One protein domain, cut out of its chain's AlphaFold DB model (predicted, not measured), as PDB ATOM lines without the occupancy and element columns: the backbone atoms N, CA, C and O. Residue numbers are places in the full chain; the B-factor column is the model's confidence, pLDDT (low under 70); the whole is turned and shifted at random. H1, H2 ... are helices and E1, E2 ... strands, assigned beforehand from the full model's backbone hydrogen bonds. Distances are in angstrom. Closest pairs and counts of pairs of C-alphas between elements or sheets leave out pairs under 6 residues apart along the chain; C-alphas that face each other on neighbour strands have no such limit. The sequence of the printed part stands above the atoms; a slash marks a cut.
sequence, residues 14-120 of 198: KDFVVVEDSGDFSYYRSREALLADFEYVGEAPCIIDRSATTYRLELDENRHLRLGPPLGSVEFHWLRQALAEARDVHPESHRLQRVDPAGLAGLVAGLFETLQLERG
ATOM      1  N   LYS A  14      17.827 -52.835  -0.578       78.00
ATOM      2  CA  LYS A  14      18.685 -51.904  -1.322       78.00
ATOM      3  C   LYS A  14      18.903 -50.635  -0.510       78.00
ATOM      4  O   LYS A  14      17.949 -49.921  -0.202       78.00
ATOM      5  N   ASP A  15      20.152 -50.382  -0.171       91.75
ATOM      6  CA  ASP A  15      20.620 -49.087   0.281       91.75
ATOM      7  C   ASP A  15      20.948 -48.189  -0.920       91.75
ATOM      8  O   ASP A  15      21.104 -48.639  -2.061       91.75
ATOM      9  N   PHE A  16      21.020 -46.890  -0.655       95.88
ATOM     10  CA  PHE A  16      21.190 -45.850  -1.651       95.88
ATOM     11  C   PHE A  16      22.187 -44.808  -1.166       95.88
ATOM     12  O   PHE A  16      22.261 -44.494   0.024       95.88
ATOM     13  N   VAL A  17      22.900 -44.231  -2.122       97.00
ATOM     14  CA  VAL A  17      23.665 -43.005  -1.938       97.00
ATOM     15  C   VAL A  17      23.007 -41.917  -2.768       97.00
ATOM     16  O   VAL A  17      22.709 -42.130  -3.941       97.00
ATOM     17  N   VAL A  18      22.760 -40.764  -2.163       97.06
ATOM     18  CA  VAL A  18      22.257 -39.574  -2.852       97.06
ATOM     19  C   VAL A  18      23.415 -38.602  -3.008       97.06
ATOM     20  O   VAL A  18      24.129 -38.355  -2.043       97.06
ATOM     21  N   VAL A  19      23.588 -38.072  -4.216       96.06
ATOM     22  CA  VAL A  19      24.346 -36.843  -4.447       96.06
ATOM     23  C   VAL A  19      23.343 -35.707  -4.351       96.06
ATOM     24  O   VAL A  19      22.416 -35.649  -5.165       96.06
ATOM     25  N   GLU A  20      23.491 -34.875  -3.332       93.25
ATOM     26  CA  GLU A  20      22.605 -33.749  -3.052       93.25
ATOM     27  C   GLU A  20      22.882 -32.573  -3.998       93.25
ATOM     28  O   GLU A  20      23.898 -32.527  -4.697       93.25
ATOM     29  N   ASP A  21      21.972 -31.604  -4.038       89.75
ATOM     30  CA  ASP A  21      22.132 -30.380  -4.833       89.75
ATOM     31  C   ASP A  21      23.338 -29.526  -4.397       89.75
ATOM     32  O   ASP A  21      23.945 -28.837  -5.221       89.75
ATOM     33  N   SER A  22      23.722 -29.633  -3.126       89.06
ATOM     34  CA  SER A  22      24.940 -29.074  -2.540       89.06
ATOM     35  C   SER A  22      26.228 -29.694  -3.098       89.06
ATOM     36  O   SER A  22      27.299 -29.101  -2.968       89.06
ATOM     37  N   GLY A  23      26.129 -30.867  -3.733       90.50
ATOM     38  CA  GLY A  23      27.262 -31.698  -4.128       90.50
ATOM     39  C   GLY A  23      27.751 -32.645  -3.028       90.50
ATOM     40  O   GLY A  23      28.709 -33.381  -3.266       90.50
ATOM     41  N   ASP A  24      27.117 -32.652  -1.849       94.69
ATOM     42  CA  ASP A  24      27.421 -33.604  -0.776       94.69
ATOM     43  C   ASP A  24      26.831 -35.001  -1.066       94.69
ATOM     44  O   ASP A  24      25.975 -35.177  -1.939       94.69
ATOM     45  N   PHE A  25      27.312 -36.014  -0.344       96.25
ATOM     46  CA  PHE A  25      26.867 -37.397  -0.467       96.25
ATOM     47  C   PHE A  25      26.235 -37.888   0.834       96.25
ATOM     48  O   PHE A  25      26.891 -37.936   1.874       96.25
ATOM     49  N   SER A  26      25.005 -38.388   0.736       94.25
ATOM     50  CA  SER A  26      24.250 -38.929   1.870       94.25
ATOM     51  C   SER A  26      23.892 -40.400   1.675       94.25
ATOM     52  O   SER A  26      23.577 -40.843   0.570       94.25
ATOM     53  N   TYR A  27      23.939 -41.181   2.758       94.50
ATOM     54  CA  TYR A  27      23.673 -42.624   2.748       94.50
ATOM     55  C   TYR A  27      22.341 -42.997   3.404       94.50
ATOM     56  O   TYR A  27      22.083 -42.703   4.579       94.50
ATOM     57  N   TYR A  28      21.553 -43.793   2.684       93.88
ATOM     58  CA  TYR A  28      20.242 -44.266   3.104       93.88
ATOM     59  C   TYR A  28      20.161 -45.786   3.026       93.88
ATOM     60  O   TYR A  28      20.251 -46.378   1.961       93.88
ATOM     61  N   ARG A  29      19.898 -46.432   4.163       91.06
ATOM     62  CA  ARG A  29      19.782 -47.899   4.269       91.06
ATOM     63  C   ARG A  29      18.586 -48.509   3.529       91.06
ATOM     64  O   ARG A  29      18.498 -49.725   3.404       91.06
ATOM     65  N   SER A  30      17.609 -47.686   3.159       91.50
ATOM     66  CA  SER A  30      16.414 -48.133   2.457       91.50
ATOM     67  C   SER A  30      15.781 -46.995   1.672       91.50
ATOM     68  O   SER A  30      16.007 -45.814   1.955       91.50
ATOM     69  N   ARG A  31      14.931 -47.369   0.718       92.94
ATOM     70  CA  ARG A  31      14.119 -46.436  -0.061       92.94
ATOM     71  C   ARG A  31      13.220 -45.578   0.830       92.94
ATOM     72  O   ARG A  31      13.054 -44.397   0.564       92.94
ATOM     73  N   GLU A  32      12.630 -46.157   1.869       93.00
ATOM     74  CA  GLU A  32      11.731 -45.446   2.784       93.00
ATOM     75  C   GLU A  32      12.487 -44.393   3.588       93.00
ATOM     76  O   GLU A  32      11.983 -43.288   3.757       93.00
ATOM     77  N   ALA A  33      13.699 -44.721   4.052       91.88
ATOM     78  CA  ALA A  33      14.550 -43.764   4.749       91.88
ATOM     79  C   ALA A  33      14.940 -42.595   3.837       91.88
ATOM     80  O   ALA A  33      14.936 -41.461   4.290       91.88
ATOM     81  N   LEU A  34      15.229 -42.878   2.563       93.88
ATOM     82  CA  LEU A  34      15.508 -41.858   1.554       93.88
ATOM     83  C   LEU A  34      14.290 -40.958   1.322       93.88
ATOM     84  O   LEU A  34      14.388 -39.747   1.438       93.88
ATOM     85  N   LEU A  35      13.120 -41.531   1.030       94.12
ATOM     86  CA  LEU A  35      11.920 -40.745   0.712       94.12
ATOM     87  C   LEU A  35      11.376 -39.939   1.898       94.12
ATOM     88  O   LEU A  35      10.609 -39.008   1.683       94.12
ATOM     89  N   ALA A  36      11.735 -40.310   3.126       92.94
ATOM     90  CA  ALA A  36      11.358 -39.570   4.325       92.94
ATOM     91  C   ALA A  36      12.215 -38.315   4.566       92.94
ATOM     92  O   ALA A  36      11.807 -37.477   5.367       92.94
ATOM     93  N   ASP A  37      13.381 -38.208   3.922       93.50
ATOM     94  CA  ASP A  37      14.371 -37.154   4.183       93.50
ATOM     95  C   ASP A  37      14.297 -35.989   3.184       93.50
ATOM     96  O   ASP A  37      14.791 -34.905   3.471       93.50
ATOM     97  N   PHE A  38      13.643 -36.193   2.036       92.31
ATOM     98  CA  PHE A  38      13.510 -35.189   0.979       92.31
ATOM     99  C   PHE A  38      12.090 -34.626   0.892       92.31
ATOM    100  O   PHE A  38      11.105 -35.356   1.035       92.31
ATOM    101  N   GLU A  39      11.988 -33.332   0.589       88.25
ATOM    102  CA  GLU A  39      10.723 -32.626   0.366       88.25
ATOM    103  C   GLU A  39      10.504 -32.329  -1.127       88.25
ATOM    104  O   GLU A  39       9.371 -32.399  -1.622       88.25
ATOM    105  N   TYR A  40      11.584 -32.082  -1.879       89.00
ATOM    106  CA  TYR A  40      11.518 -31.709  -3.292       89.00
ATOM    107  C   TYR A  40      12.350 -32.627  -4.189       89.00
ATOM    108  O   TYR A  40      13.423 -33.105  -3.843       89.00
ATOM    109  N   VAL A  41      11.886 -32.811  -5.430       88.75
ATOM    110  CA  VAL A  41      12.598 -33.618  -6.439       88.75
ATOM    111  C   VAL A  41      14.011 -33.090  -6.721       88.75
ATOM    112  O   VAL A  41      14.907 -33.872  -7.019       88.75
ATOM    113  N   GLY A  42      14.201 -31.769  -6.651       86.81
ATOM    114  CA  GLY A  42      15.467 -31.113  -6.985       86.81
ATOM    115  C   GLY A  42      16.585 -31.305  -5.962       86.81
ATOM    116  O   GLY A  42      17.733 -31.081  -6.320       86.81
ATOM    117  N   GLU A  43      16.270 -31.741  -4.740       89.19
ATOM    118  CA  GLU A  43      17.247 -31.903  -3.649       89.19
ATOM    119  C   GLU A  43      18.144 -33.135  -3.844       89.19
ATOM    120  O   GLU A  43      19.267 -33.171  -3.353       89.19
ATOM    121  N   ALA A  44      17.672 -34.125  -4.610       91.75
ATOM    122  CA  ALA A  44      18.386 -35.366  -4.904       91.75
ATOM    123  C   ALA A  44      18.611 -35.525  -6.422       91.75
ATOM    124  O   ALA A  44      17.970 -36.374  -7.061       91.75
ATOM    125  N   PRO A  45      19.490 -34.708  -7.039       90.62
ATOM    126  CA  PRO A  45      19.734 -34.731  -8.481       90.62
ATOM    127  C   PRO A  45      20.255 -36.080  -8.998       90.62
ATOM    128  O   PRO A  45      20.032 -36.405 -10.168       90.62
ATOM    129  N   CYS A  46      20.921 -36.879  -8.158       95.00
ATOM    130  CA  CYS A  46      21.367 -38.224  -8.512       95.00
ATOM    131  C   CYS A  46      21.265 -39.171  -7.313       95.00
ATOM    132  O   CYS A  46      21.800 -38.895  -6.245       95.00
ATOM    133  N   ILE A  47      20.608 -40.314  -7.503       97.31
ATOM    134  CA  ILE A  47      20.511 -41.386  -6.506       97.31
ATOM    135  C   ILE A  47      21.148 -42.634  -7.099       97.31
ATOM    136  O   ILE A  47      20.837 -42.991  -8.230       97.31
ATOM    137  N   ILE A  48      22.009 -43.313  -6.353       97.62
ATOM    138  CA  ILE A  48      22.814 -44.444  -6.820       97.62
ATOM    139  C   ILE A  48      22.550 -45.651  -5.915       97.62
ATOM    140  O   ILE A  48      22.564 -45.513  -4.694       97.62
ATOM    141  N   ASP A  49      22.331 -46.836  -6.494       96.19
ATOM    142  CA  ASP A  49      22.304 -48.109  -5.756       96.19
ATOM    143  C   ASP A  49      23.659 -48.847  -5.798       96.19
ATOM    144  O   ASP A  49      24.578 -48.489  -6.538       96.19
ATOM    145  N   ARG A  50      23.788 -49.934  -5.029       94.62
ATOM    146  CA  ARG A  50      25.002 -50.780  -4.984       94.62
ATOM    147  C   ARG A  50      25.437 -51.353  -6.332       94.62
ATOM    148  O   ARG A  50      26.597 -51.722  -6.488       94.62
ATOM    149  N   SER A  51      24.520 -51.459  -7.293       94.44
ATOM    150  CA  SER A  51      24.815 -51.938  -8.649       94.44
ATOM    151  C   SER A  51      25.270 -50.806  -9.573       94.44
ATOM    152  O   SER A  51      25.345 -51.004 -10.784       94.44
ATOM    153  N   ALA A  52      25.571 -49.629  -9.013       95.75
ATOM    154  CA  ALA A  52      25.891 -48.411  -9.740       95.75
ATOM    155  C   ALA A  52      24.723 -47.905 -10.606       95.75
ATOM    156  O   ALA A  52      24.957 -47.161 -11.561       95.75
ATOM    157  N   THR A  53      23.485 -48.319 -10.312       96.75
ATOM    158  CA  THR A  53      22.292 -47.897 -11.056       96.75
ATOM    159  C   THR A  53      21.838 -46.537 -10.561       96.75
ATOM    160  O   THR A  53      21.720 -46.341  -9.352       96.75
ATOM    161  N   THR A  54      21.554 -45.616 -11.478       97.12
ATOM    162  CA  THR A  54      21.073 -44.277 -11.153       97.12
ATOM    163  C   THR A  54      19.555 -44.181 -11.167       97.12
ATOM    164  O   THR A  54      18.862 -44.829 -11.957       97.12
ATOM    165  N   TYR A  55      19.048 -43.321 -10.298       96.56
ATOM    166  CA  TYR A  55      17.649 -42.978 -10.128       96.56
ATOM    167  C   TYR A  55      17.534 -41.474  -9.869       96.56
ATOM    168  O   TYR A  55      18.519 -40.787  -9.594       96.56
ATOM    169  N   ARG A  56      16.302 -40.977  -9.921       95.25
ATOM    170  CA  ARG A  56      15.928 -39.626  -9.497       95.25
ATOM    171  C   ARG A  56      14.632 -39.687  -8.706       95.25
ATOM    172  O   ARG A  56      13.872 -40.650  -8.850       95.25
ATOM    173  N   LEU A  57      14.355 -38.656  -7.924       95.69
ATOM    174  CA  LEU A  57      13.028 -38.482  -7.351       95.69
ATOM    175  C   LEU A  57      12.029 -38.051  -8.430       95.69
ATOM    176  O   LEU A  57      12.364 -37.369  -9.397       95.69
ATOM    177  N   GLU A  58      10.782 -38.472  -8.271       95.00
ATOM    178  CA  GLU A  58       9.652 -38.057  -9.096       95.00
ATOM    179  C   GLU A  58       8.430 -37.858  -8.199       95.00
ATOM    180  O   GLU A  58       8.339 -38.442  -7.119       95.00
ATOM    181  N   LEU A  59       7.464 -37.066  -8.658       94.69
ATOM    182  CA  LEU A  59       6.142 -37.025  -8.040       94.69
ATOM    183  C   LEU A  59       5.245 -38.088  -8.682       94.69
ATOM    184  O   LEU A  59       5.288 -38.316  -9.896       94.69
ATOM    185  N   ASP A  60       4.452 -38.770  -7.865       92.06
ATOM    186  CA  ASP A  60       3.349 -39.597  -8.344       92.06
ATOM    187  C   ASP A  60       2.119 -38.744  -8.718       92.06
ATOM    188  O   ASP A  60       2.117 -37.516  -8.596       92.06
ATOM    189  N   GLU A  61       1.053 -39.399  -9.187       91.31
ATOM    190  CA  GLU A  61      -0.205 -38.738  -9.572       91.31
ATOM    191  C   GLU A  61      -0.867 -37.975  -8.410       91.31
ATOM    192  O   GLU A  61      -1.614 -37.024  -8.638       91.31
ATOM    193  N   ASN A  62      -0.554 -38.347  -7.165       92.75
ATOM    194  CA  ASN A  62      -1.060 -37.727  -5.943       92.75
ATOM    195  C   ASN A  62      -0.097 -36.677  -5.365       92.75
ATOM    196  O   ASN A  62      -0.336 -36.173  -4.269       92.75
ATOM    197  N   ARG A  63       0.968 -36.317  -6.097       89.81
ATOM    198  CA  ARG A  63       2.033 -35.399  -5.664       89.81
ATOM    199  C   ARG A  63       2.839 -35.893  -4.458       89.81
ATOM    200  O   ARG A  63       3.416 -35.075  -3.746       89.81
ATOM    201  N   HIS A  64       2.926 -37.201  -4.250       92.38
ATOM    202  CA  HIS A  64       3.867 -37.775  -3.295       92.38
ATOM    203  C   HIS A  64       5.204 -38.075  -3.967       92.38
ATOM    204  O   HIS A  64       5.251 -38.515  -5.119       92.38
ATOM    205  N   LEU A  65       6.293 -37.866  -3.228       93.44
ATOM    206  CA  LEU A  65       7.619 -38.260  -3.679       93.44
ATOM    207  C   LEU A  65       7.719 -39.780  -3.812       93.44
ATOM    208  O   LEU A  65       7.314 -40.551  -2.939       93.44
ATOM    209  N   ARG A  66       8.319 -40.209  -4.917       94.19
ATOM    210  CA  ARG A  66       8.701 -41.594  -5.169       94.19
ATOM    211  C   ARG A  66      10.058 -41.648  -5.852       94.19
ATOM    212  O   ARG A  66      10.446 -40.737  -6.575       94.19
ATOM    213  N   LEU A  67      10.736 -42.777  -5.696       94.44
ATOM    214  CA  LEU A  67      11.876 -43.112  -6.535       94.44
ATOM    215  C   LEU A  67      11.379 -43.397  -7.962       94.44
ATOM    216  O   LEU A  67      10.442 -44.185  -8.158       94.44
ATOM    217  N   GLY A  68      11.970 -42.719  -8.942       93.06
ATOM    218  CA  GLY A  68      11.713 -42.921 -10.363       93.06
ATOM    219  C   GLY A  68      12.225 -44.277 -10.870       93.06
ATOM    220  O   GLY A  68      12.812 -45.057 -10.115       93.06
ATOM    221  N   PRO A  69      11.998 -44.595 -12.155       93.50
ATOM    222  CA  PRO A  69      12.580 -45.783 -12.767       93.50
ATOM    223  C   PRO A  69      14.118 -45.677 -12.844       93.50
ATOM    224  O   PRO A  69      14.654 -44.566 -12.837       93.50
ATOM    225  N   PRO A  70      14.835 -46.810 -12.950       94.94
ATOM    226  CA  PRO A  70      16.280 -46.807 -13.171       94.94
ATOM    227  C   PRO A  70      16.634 -46.114 -14.494       94.94
ATOM    228  O   PRO A  70      15.989 -46.349 -15.518       94.94
ATOM    229  N   LEU A  71      17.672 -45.277 -14.468       95.12
ATOM    230  CA  LEU A  71      18.092 -44.422 -15.586       95.12
ATOM    231  C   LEU A  71      19.345 -44.932 -16.312       95.12
ATOM    232  O   LEU A  71      19.719 -44.388 -17.349       95.12
ATOM    233  N   GLY A  72      19.977 -45.986 -15.798       94.75
ATOM    234  CA  GLY A  72      21.212 -46.551 -16.338       94.75
ATOM    235  C   GLY A  72      22.291 -46.645 -15.271       94.75
ATOM    236  O   GLY A  72      21.996 -46.572 -14.082       94.75
ATOM    237  N   SER A  73      23.537 -46.843 -15.692       96.69
ATOM    238  CA  SER A  73      24.676 -46.869 -14.774       96.69
ATOM    239  C   SER A  73      25.285 -45.475 -14.628       96.69
ATOM    240  O   SER A  73      25.349 -44.728 -15.605       96.69
ATOM    241  N   VAL A  74      25.729 -45.129 -13.419       97.00
ATOM    242  CA  VAL A  74      26.472 -43.890 -13.167       97.00
ATOM    243  C   VAL A  74      27.807 -43.919 -13.911       97.00
ATOM    244  O   VAL A  74      28.476 -44.950 -13.992       97.00
ATOM    245  N   GLU A  75      28.203 -42.780 -14.467       96.94
ATOM    246  CA  GLU A  75      29.477 -42.668 -15.167       96.94
ATOM    247  C   GLU A  75      30.637 -42.620 -14.154       96.94
ATOM    248  O   GLU A  75      30.575 -41.925 -13.137       96.94
ATOM    249  N   PHE A  76      31.690 -43.399 -14.417       96.31
ATOM    250  CA  PHE A  76      32.813 -43.592 -13.500       96.31
ATOM    251  C   PHE A  76      33.602 -42.308 -13.238       96.31
ATOM    252  O   PHE A  76      33.901 -41.998 -12.083       96.31
ATOM    253  N   HIS A  77      33.974 -41.575 -14.286       96.00
ATOM    254  CA  HIS A  77      34.786 -40.373 -14.146       96.00
ATOM    255  C   HIS A  77      34.022 -39.248 -13.453       96.00
ATOM    256  O   HIS A  77      34.603 -38.584 -12.597       96.00
ATOM    257  N   TRP A  78      32.734 -39.100 -13.756       96.31
ATOM    258  CA  TRP A  78      31.822 -38.185 -13.091       96.31
ATOM    259  C   TRP A  78      31.719 -38.504 -11.602       96.31
ATOM    260  O   TRP A  78      31.980 -37.624 -10.790       96.31
ATOM    261  N   LEU A  79      31.434 -39.759 -11.228       96.81
ATOM    262  CA  LEU A  79      31.308 -40.131  -9.814       96.81
ATOM    263  C   LEU A  79      32.619 -39.900  -9.057       96.81
ATOM    264  O   LEU A  79      32.617 -39.405  -7.932       96.81
ATOM    265  N   ARG A  80      33.751 -40.234  -9.686       95.62
ATOM    266  CA  ARG A  80      35.075 -40.022  -9.097       95.62
ATOM    267  C   ARG A  80      35.365 -38.538  -8.881       95.62
ATOM    268  O   ARG A  80      35.901 -38.178  -7.840       95.62
ATOM    269  N   GLN A  81      35.028 -37.695  -9.855       95.81
ATOM    270  CA  GLN A  81      35.214 -36.253  -9.752       95.81
ATOM    271  C   GLN A  81      34.286 -35.646  -8.695       95.81
ATOM    272  O   GLN A  81      34.772 -34.925  -7.832       95.81
ATOM    273  N   ALA A  82      33.000 -35.998  -8.703       95.88
ATOM    274  CA  ALA A  82      32.030 -35.519  -7.722       95.88
ATOM    275  C   ALA A  82      32.446 -35.882  -6.287       95.88
ATOM    276  O   ALA A  82      32.410 -35.035  -5.401       95.88
ATOM    277  N   LEU A  83      32.933 -37.109  -6.056       95.12
ATOM    278  CA  LEU A  83      33.443 -37.511  -4.742       95.12
ATOM    279  C   LEU A  83      34.697 -36.721  -4.329       95.12
ATOM    280  O   LEU A  83      34.866 -36.394  -3.155       95.12
ATOM    281  N   ALA A  84      35.597 -36.430  -5.272       94.31
ATOM    282  CA  ALA A  84      36.775 -35.611  -4.996       94.31
ATOM    283  C   ALA A  84      36.391 -34.165  -4.639       94.31
ATOM    284  O   ALA A  84      36.951 -33.607  -3.700       94.31
ATOM    285  N   GLU A  85      35.415 -33.590  -5.344       95.00
ATOM    286  CA  GLU A  85      34.871 -32.259  -5.064       95.00
ATOM    287  C   GLU A  85      34.169 -32.219  -3.698       95.00
ATOM    288  O   GLU A  85      34.473 -31.348  -2.886       95.00
ATOM    289  N   ALA A  86      33.326 -33.206  -3.378       94.19
ATOM    290  CA  ALA A  86      32.670 -33.303  -2.074       94.19
ATOM    291  C   ALA A  86      33.677 -33.388  -0.915       94.19
ATOM    292  O   ALA A  86      33.494 -32.752   0.120       94.19
ATOM    293  N   ARG A  87      34.784 -34.118  -1.097       92.56
ATOM    294  CA  ARG A  87      35.876 -34.197  -0.111       92.56
ATOM    295  C   ARG A  87      36.611 -32.874   0.094       92.56
ATOM    296  O   ARG A  87      37.082 -32.626   1.200       92.56
ATOM    297  N   ASP A  88      36.730 -32.056  -0.946       91.44
ATOM    298  CA  ASP A  88      37.371 -30.740  -0.865       91.44
ATOM    299  C   ASP A  88      36.454 -29.709  -0.190       91.44
ATOM    300  O   ASP A  88      36.887 -28.955   0.681       91.44
ATOM    301  N   VAL A  89      35.165 -29.723  -0.542       91.62
ATOM    302  CA  VAL A  89      34.166 -28.774  -0.025       91.62
ATOM    303  C   VAL A  89      33.707 -29.138   1.394       91.62
ATOM    304  O   VAL A  89      33.556 -28.253   2.240       91.62
ATOM    305  N   HIS A  90      33.530 -30.429   1.684       90.19
ATOM    306  CA  HIS A  90      33.010 -30.956   2.952       90.19
ATOM    307  C   HIS A  90      33.976 -31.965   3.610       90.19
ATOM    308  O   HIS A  90      33.597 -33.103   3.905       90.19
ATOM    309  N   PRO A  91      35.231 -31.579   3.918       89.94
ATOM    310  CA  PRO A  91      36.251 -32.512   4.412       89.94
ATOM    311  C   PRO A  91      35.931 -33.113   5.793       89.94
ATOM    312  O   PRO A  91      36.473 -34.152   6.165       89.94
ATOM    313  N   GLU A  92      35.054 -32.471   6.568       89.50
ATOM    314  CA  GLU A  92      34.578 -32.976   7.863       89.50
ATOM    315  C   GLU A  92      33.475 -34.029   7.738       89.50
ATOM    316  O   GLU A  92      33.330 -34.864   8.635       89.50
ATOM    317  N   SER A  93      32.717 -33.990   6.642       89.25
ATOM    318  CA  SER A  93      31.725 -35.012   6.304       89.25
ATOM    319  C   SER A  93      32.414 -36.238   5.699       89.25
ATOM    320  O   SER A  93      32.061 -37.356   6.054       89.25
ATOM    321  N   HIS A  94      33.466 -36.022   4.896       92.88
ATOM    322  CA  HIS A  94      34.215 -37.065   4.173       92.88
ATOM    323  C   HIS A  94      35.628 -37.266   4.729       92.88
ATOM    324  O   HIS A  94      36.643 -36.967   4.088       92.88
ATOM    325  N   ARG A  95      35.703 -37.768   5.959       93.81
ATOM    326  CA  ARG A  95      36.955 -37.915   6.717       93.81
ATOM    327  C   ARG A  95      37.735 -39.167   6.334       93.81
ATOM    328  O   ARG A  95      38.945 -39.197   6.571       93.81
ATOM    329  N   LEU A  96      37.091 -40.188   5.766       95.62
ATOM    330  CA  LEU A  96      37.748 -41.418   5.317       95.62
ATOM    331  C   LEU A  96      38.242 -41.270   3.870       95.62
ATOM    332  O   LEU A  96      37.488 -41.350   2.895       95.62
ATOM    333  N   GLN A  97      39.553 -41.099   3.721       93.56
ATOM    334  CA  GLN A  97      40.212 -40.915   2.432       93.56
ATOM    335  C   GLN A  97      40.760 -42.251   1.930       93.56
ATOM    336  O   GLN A  97      41.912 -42.608   2.184       93.56
ATOM    337  N   ARG A  98      39.901 -43.001   1.237       91.44
ATOM    338  CA  ARG A  98      40.265 -44.271   0.595       91.44
ATOM    339  C   ARG A  98      41.118 -44.075  -0.657       91.44
ATOM    340  O   ARG A  98      40.992 -43.061  -1.345       91.44
ATOM    341  N   VAL A  99      41.945 -45.074  -0.957       87.75
ATOM    342  CA  VAL A  99      42.719 -45.172  -2.197       87.75
ATOM    343  C   VAL A  99      41.765 -45.244  -3.382       87.75
ATOM    344  O   VAL A  99      40.792 -45.999  -3.366       87.75
ATOM    345  N   ASP A 100      42.076 -44.481  -4.430       83.69
ATOM    346  CA  ASP A 100      41.277 -44.453  -5.648       83.69
ATOM    347  C   ASP A 100      41.152 -45.858  -6.266       83.69
ATOM    348  O   ASP A 100      42.157 -46.476  -6.645       83.69
ATOM    349  N   PRO A 101      39.925 -46.381  -6.409       87.81
ATOM    350  CA  PRO A 101      39.708 -47.678  -7.020       87.81
ATOM    351  C   PRO A 101      39.888 -47.606  -8.536       87.81
ATOM    352  O   PRO A 101      39.572 -46.614  -9.190       87.81
ATOM    353  N   ALA A 102      40.338 -48.715  -9.124       88.69
ATOM    354  CA  ALA A 102      40.633 -48.801 -10.555       88.69
ATOM    355  C   ALA A 102      39.389 -48.798 -11.470       88.69
ATOM    356  O   ALA A 102      39.536 -48.768 -12.690       88.69
ATOM    357  N   GLY A 103      38.172 -48.862 -10.922       94.50
ATOM    358  CA  GLY A 103      36.951 -48.903 -11.724       94.50
ATOM    359  C   GLY A 103      35.667 -48.711 -10.923       94.50
ATOM    360  O   GLY A 103      35.674 -48.695  -9.692       94.50
ATOM    361  N   LEU A 104      34.552 -48.599 -11.654       95.69
ATOM    362  CA  LEU A 104      33.247 -48.198 -11.122       95.69
ATOM    363  C   LEU A 104      32.743 -49.082  -9.981       95.69
ATOM    364  O   LEU A 104      32.314 -48.564  -8.959       95.69
ATOM    365  N   ALA A 105      32.827 -50.406 -10.128       94.06
ATOM    366  CA  ALA A 105      32.353 -51.328  -9.097       94.06
ATOM    367  C   ALA A 105      33.089 -51.123  -7.761       94.06
ATOM    368  O   ALA A 105      32.462 -51.097  -6.707       94.06
ATOM    369  N   GLY A 106      34.410 -50.917  -7.811       94.19
ATOM    370  CA  GLY A 106      35.209 -50.616  -6.623       94.19
ATOM    371  C   GLY A 106      34.910 -49.231  -6.050       94.19
ATOM    372  O   GLY A 106      34.867 -49.080  -4.834       94.19
ATOM    373  N   LEU A 107      34.651 -48.240  -6.913       96.00
ATOM    374  CA  LEU A 107      34.265 -46.889  -6.494       96.00
ATOM    375  C   LEU A 107      32.939 -46.881  -5.747       96.00
ATOM    376  O   LEU A 107      32.864 -46.322  -4.660       96.00
ATOM    377  N   VAL A 108      31.921 -47.540  -6.293       96.31
ATOM    378  CA  VAL A 108      30.603 -47.628  -5.661       96.31
ATOM    379  C   VAL A 108      30.678 -48.436  -4.369       96.31
ATOM    380  O   VAL A 108      30.184 -47.975  -3.347       96.31
ATOM    381  N   ALA A 109      31.350 -49.591  -4.363       93.94
ATOM    382  CA  ALA A 109      31.524 -50.366  -3.136       93.94
ATOM    383  C   ALA A 109      32.210 -49.537  -2.036       93.94
ATOM    384  O   ALA A 109      31.680 -49.426  -0.932       93.94
ATOM    385  N   GLY A 110      33.328 -48.884  -2.369       93.88
ATOM    386  CA  GLY A 110      34.070 -48.053  -1.428       93.88
ATOM    387  C   GLY A 110      33.279 -46.845  -0.930       93.88
ATOM    388  O   GLY A 110      33.319 -46.556   0.260       93.88
ATOM    389  N   LEU A 111      32.517 -46.185  -1.806       95.44
ATOM    390  CA  LEU A 111      31.658 -45.055  -1.450       95.44
ATOM    391  C   LEU A 111      30.618 -45.448  -0.399       95.44
ATOM    392  O   LEU A 111      30.504 -44.802   0.639       95.44
ATOM    393  N   PHE A 112      29.886 -46.534  -0.644       94.50
ATOM    394  CA  PHE A 112      28.875 -47.001   0.295       94.50
ATOM    395  C   PHE A 112      29.483 -47.429   1.633       94.50
ATOM    396  O   PHE A 112      28.917 -47.148   2.685       94.50
ATOM    397  N   GLU A 113      30.611 -48.142   1.624       93.44
ATOM    398  CA  GLU A 113      31.304 -48.516   2.861       93.44
ATOM    399  C   GLU A 113      31.747 -47.280   3.649       93.44
ATOM    400  O   GLU A 113      31.450 -47.186   4.837       93.44
ATOM    401  N   THR A 114      32.375 -46.306   2.988       94.50
ATOM    402  CA  THR A 114      32.800 -45.046   3.610       94.50
ATOM    403  C   THR A 114      31.630 -44.301   4.253       94.50
ATOM    404  O   THR A 114      31.688 -44.010   5.447       94.50
ATOM    405  N   LEU A 115      30.539 -44.072   3.519       94.19
ATOM    406  CA  LEU A 115      29.409 -43.301   4.044       94.19
ATOM    407  C   LEU A 115      28.676 -44.030   5.183       94.19
ATOM    408  O   LEU A 115      28.229 -43.404   6.146       94.19
ATOM    409  N   GLN A 116      28.585 -45.364   5.124       91.88
ATOM    410  CA  GLN A 116      28.059 -46.165   6.237       91.88
ATOM    411  C   GLN A 116      28.893 -45.983   7.511       91.88
ATOM    412  O   GLN A 116      28.344 -45.802   8.602       91.88
ATOM    413  N   LEU A 117      30.220 -46.017   7.370       92.88
ATOM    414  CA  LEU A 117      31.161 -45.860   8.473       92.88
ATOM    415  C   LEU A 117      31.119 -44.457   9.086       92.88
ATOM    416  O   LEU A 117      31.132 -44.326  10.311       92.88
ATOM    417  N   GLU A 118      31.047 -43.423   8.250       91.94
ATOM    418  CA  GLU A 118      31.019 -42.020   8.680       91.94
ATOM    419  C   GLU A 118      29.720 -41.661   9.401       91.94
ATOM    420  O   GLU A 118      29.751 -40.927  10.392       91.94
ATOM    421  N   ARG A 119      28.595 -42.258   8.988       86.25
ATOM    422  CA  ARG A 119      27.306 -42.104   9.675       86.25
ATOM    423  C   ARG A 119      27.299 -42.734  11.075       86.25
ATOM    424  O   ARG A 119      26.569 -42.264  11.944       86.25
ATOM    425  N   GLY A 120      28.066 -43.805  11.306       72.50
ATOM    426  CA  GLY A 120      28.323 -44.366  12.642       72.50
ATOM    427  C   GLY A 120      27.110 -44.949  13.385       72.50
ATOM    428  O   GLY A 120      27.140 -45.041  14.610       72.50
TER     429      GLY A 120
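AT A GLANCE: This is residues 14 to 120 of the 198 residues of an uncharacterized protein of Arthrobacter sp. 49Tsu3.1M3 (UniProt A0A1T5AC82). A small twisted sheet of four strands, E2, E1, E3 and E4, forms the core, with the long helix H3 crossing one face and the short helix H1 on the other. The hairpin of E5 and E6 lies at one end of the long axis, H2 and H3 at the other. The printed part has 107 residues, in the order E1 E2 H1 E3 E4 E5 E6 H2 H3; its class is mixed, and both sheets are antiparallel. It is compact, with a radius of gyration of the C-alphas of 13.5 A, and spans 44 by 27 by 21 A.

IN THESE COORDINATES: E1, residues 16 to 19, begins at C-alpha 16 (21.190, -45.850, -1.651). E2 is residues 25 to 28, H1 31 to 35, E3 46 to 49, E4 53 to 55, E5 57 to 59 and E6 65 to 67. H2, residues 76 to 89, is 20.1 A long; H3, residues 104 to 119, is 22.5 A long and ends at C-alpha 119 (27.306, -42.104, 9.675).

HOW THE PARTS SIT: In the sheet E2 E1 E3 E4, N 18 and O 26 are 2.9 A apart, N 17 and O 48 2.9 A, N 47 and O 55 3.0 A. E2, H1 and E3 make a split strand-helix-strand unit, two strands running the same way with E1 between them; its crossover is right-handed. H3 runs across the strands at a height over the sheet of 9.0 A; its closest C-alphas to E2 are those of Leu 115 and Tyr 27, 5.9 A. H1 is on the opposite face, at a height of 7.7 A. H2 only grazes the sheet, with residues 79 to 87. H2 and H3 only just touch, with 3 pairs of C-alphas within 8 A, the closest those of Phe 76 and Leu 104, 5.2 A. E4 runs on into E5 at 37 degrees; in the E5 and E6 hairpin N 58 and O 66 are 2.8 A apart. In H1, H2 and H3 every O i to N i+4 pair is within hydrogen-bond range.

THE WHOLE: The C-alphas farthest apart, those of Asn 62 and Val 99, are 44.6 A apart. The printed part has no cut; the H2 to H3 link is long, 14 residues. No printed residue is under 70 in pLDDT.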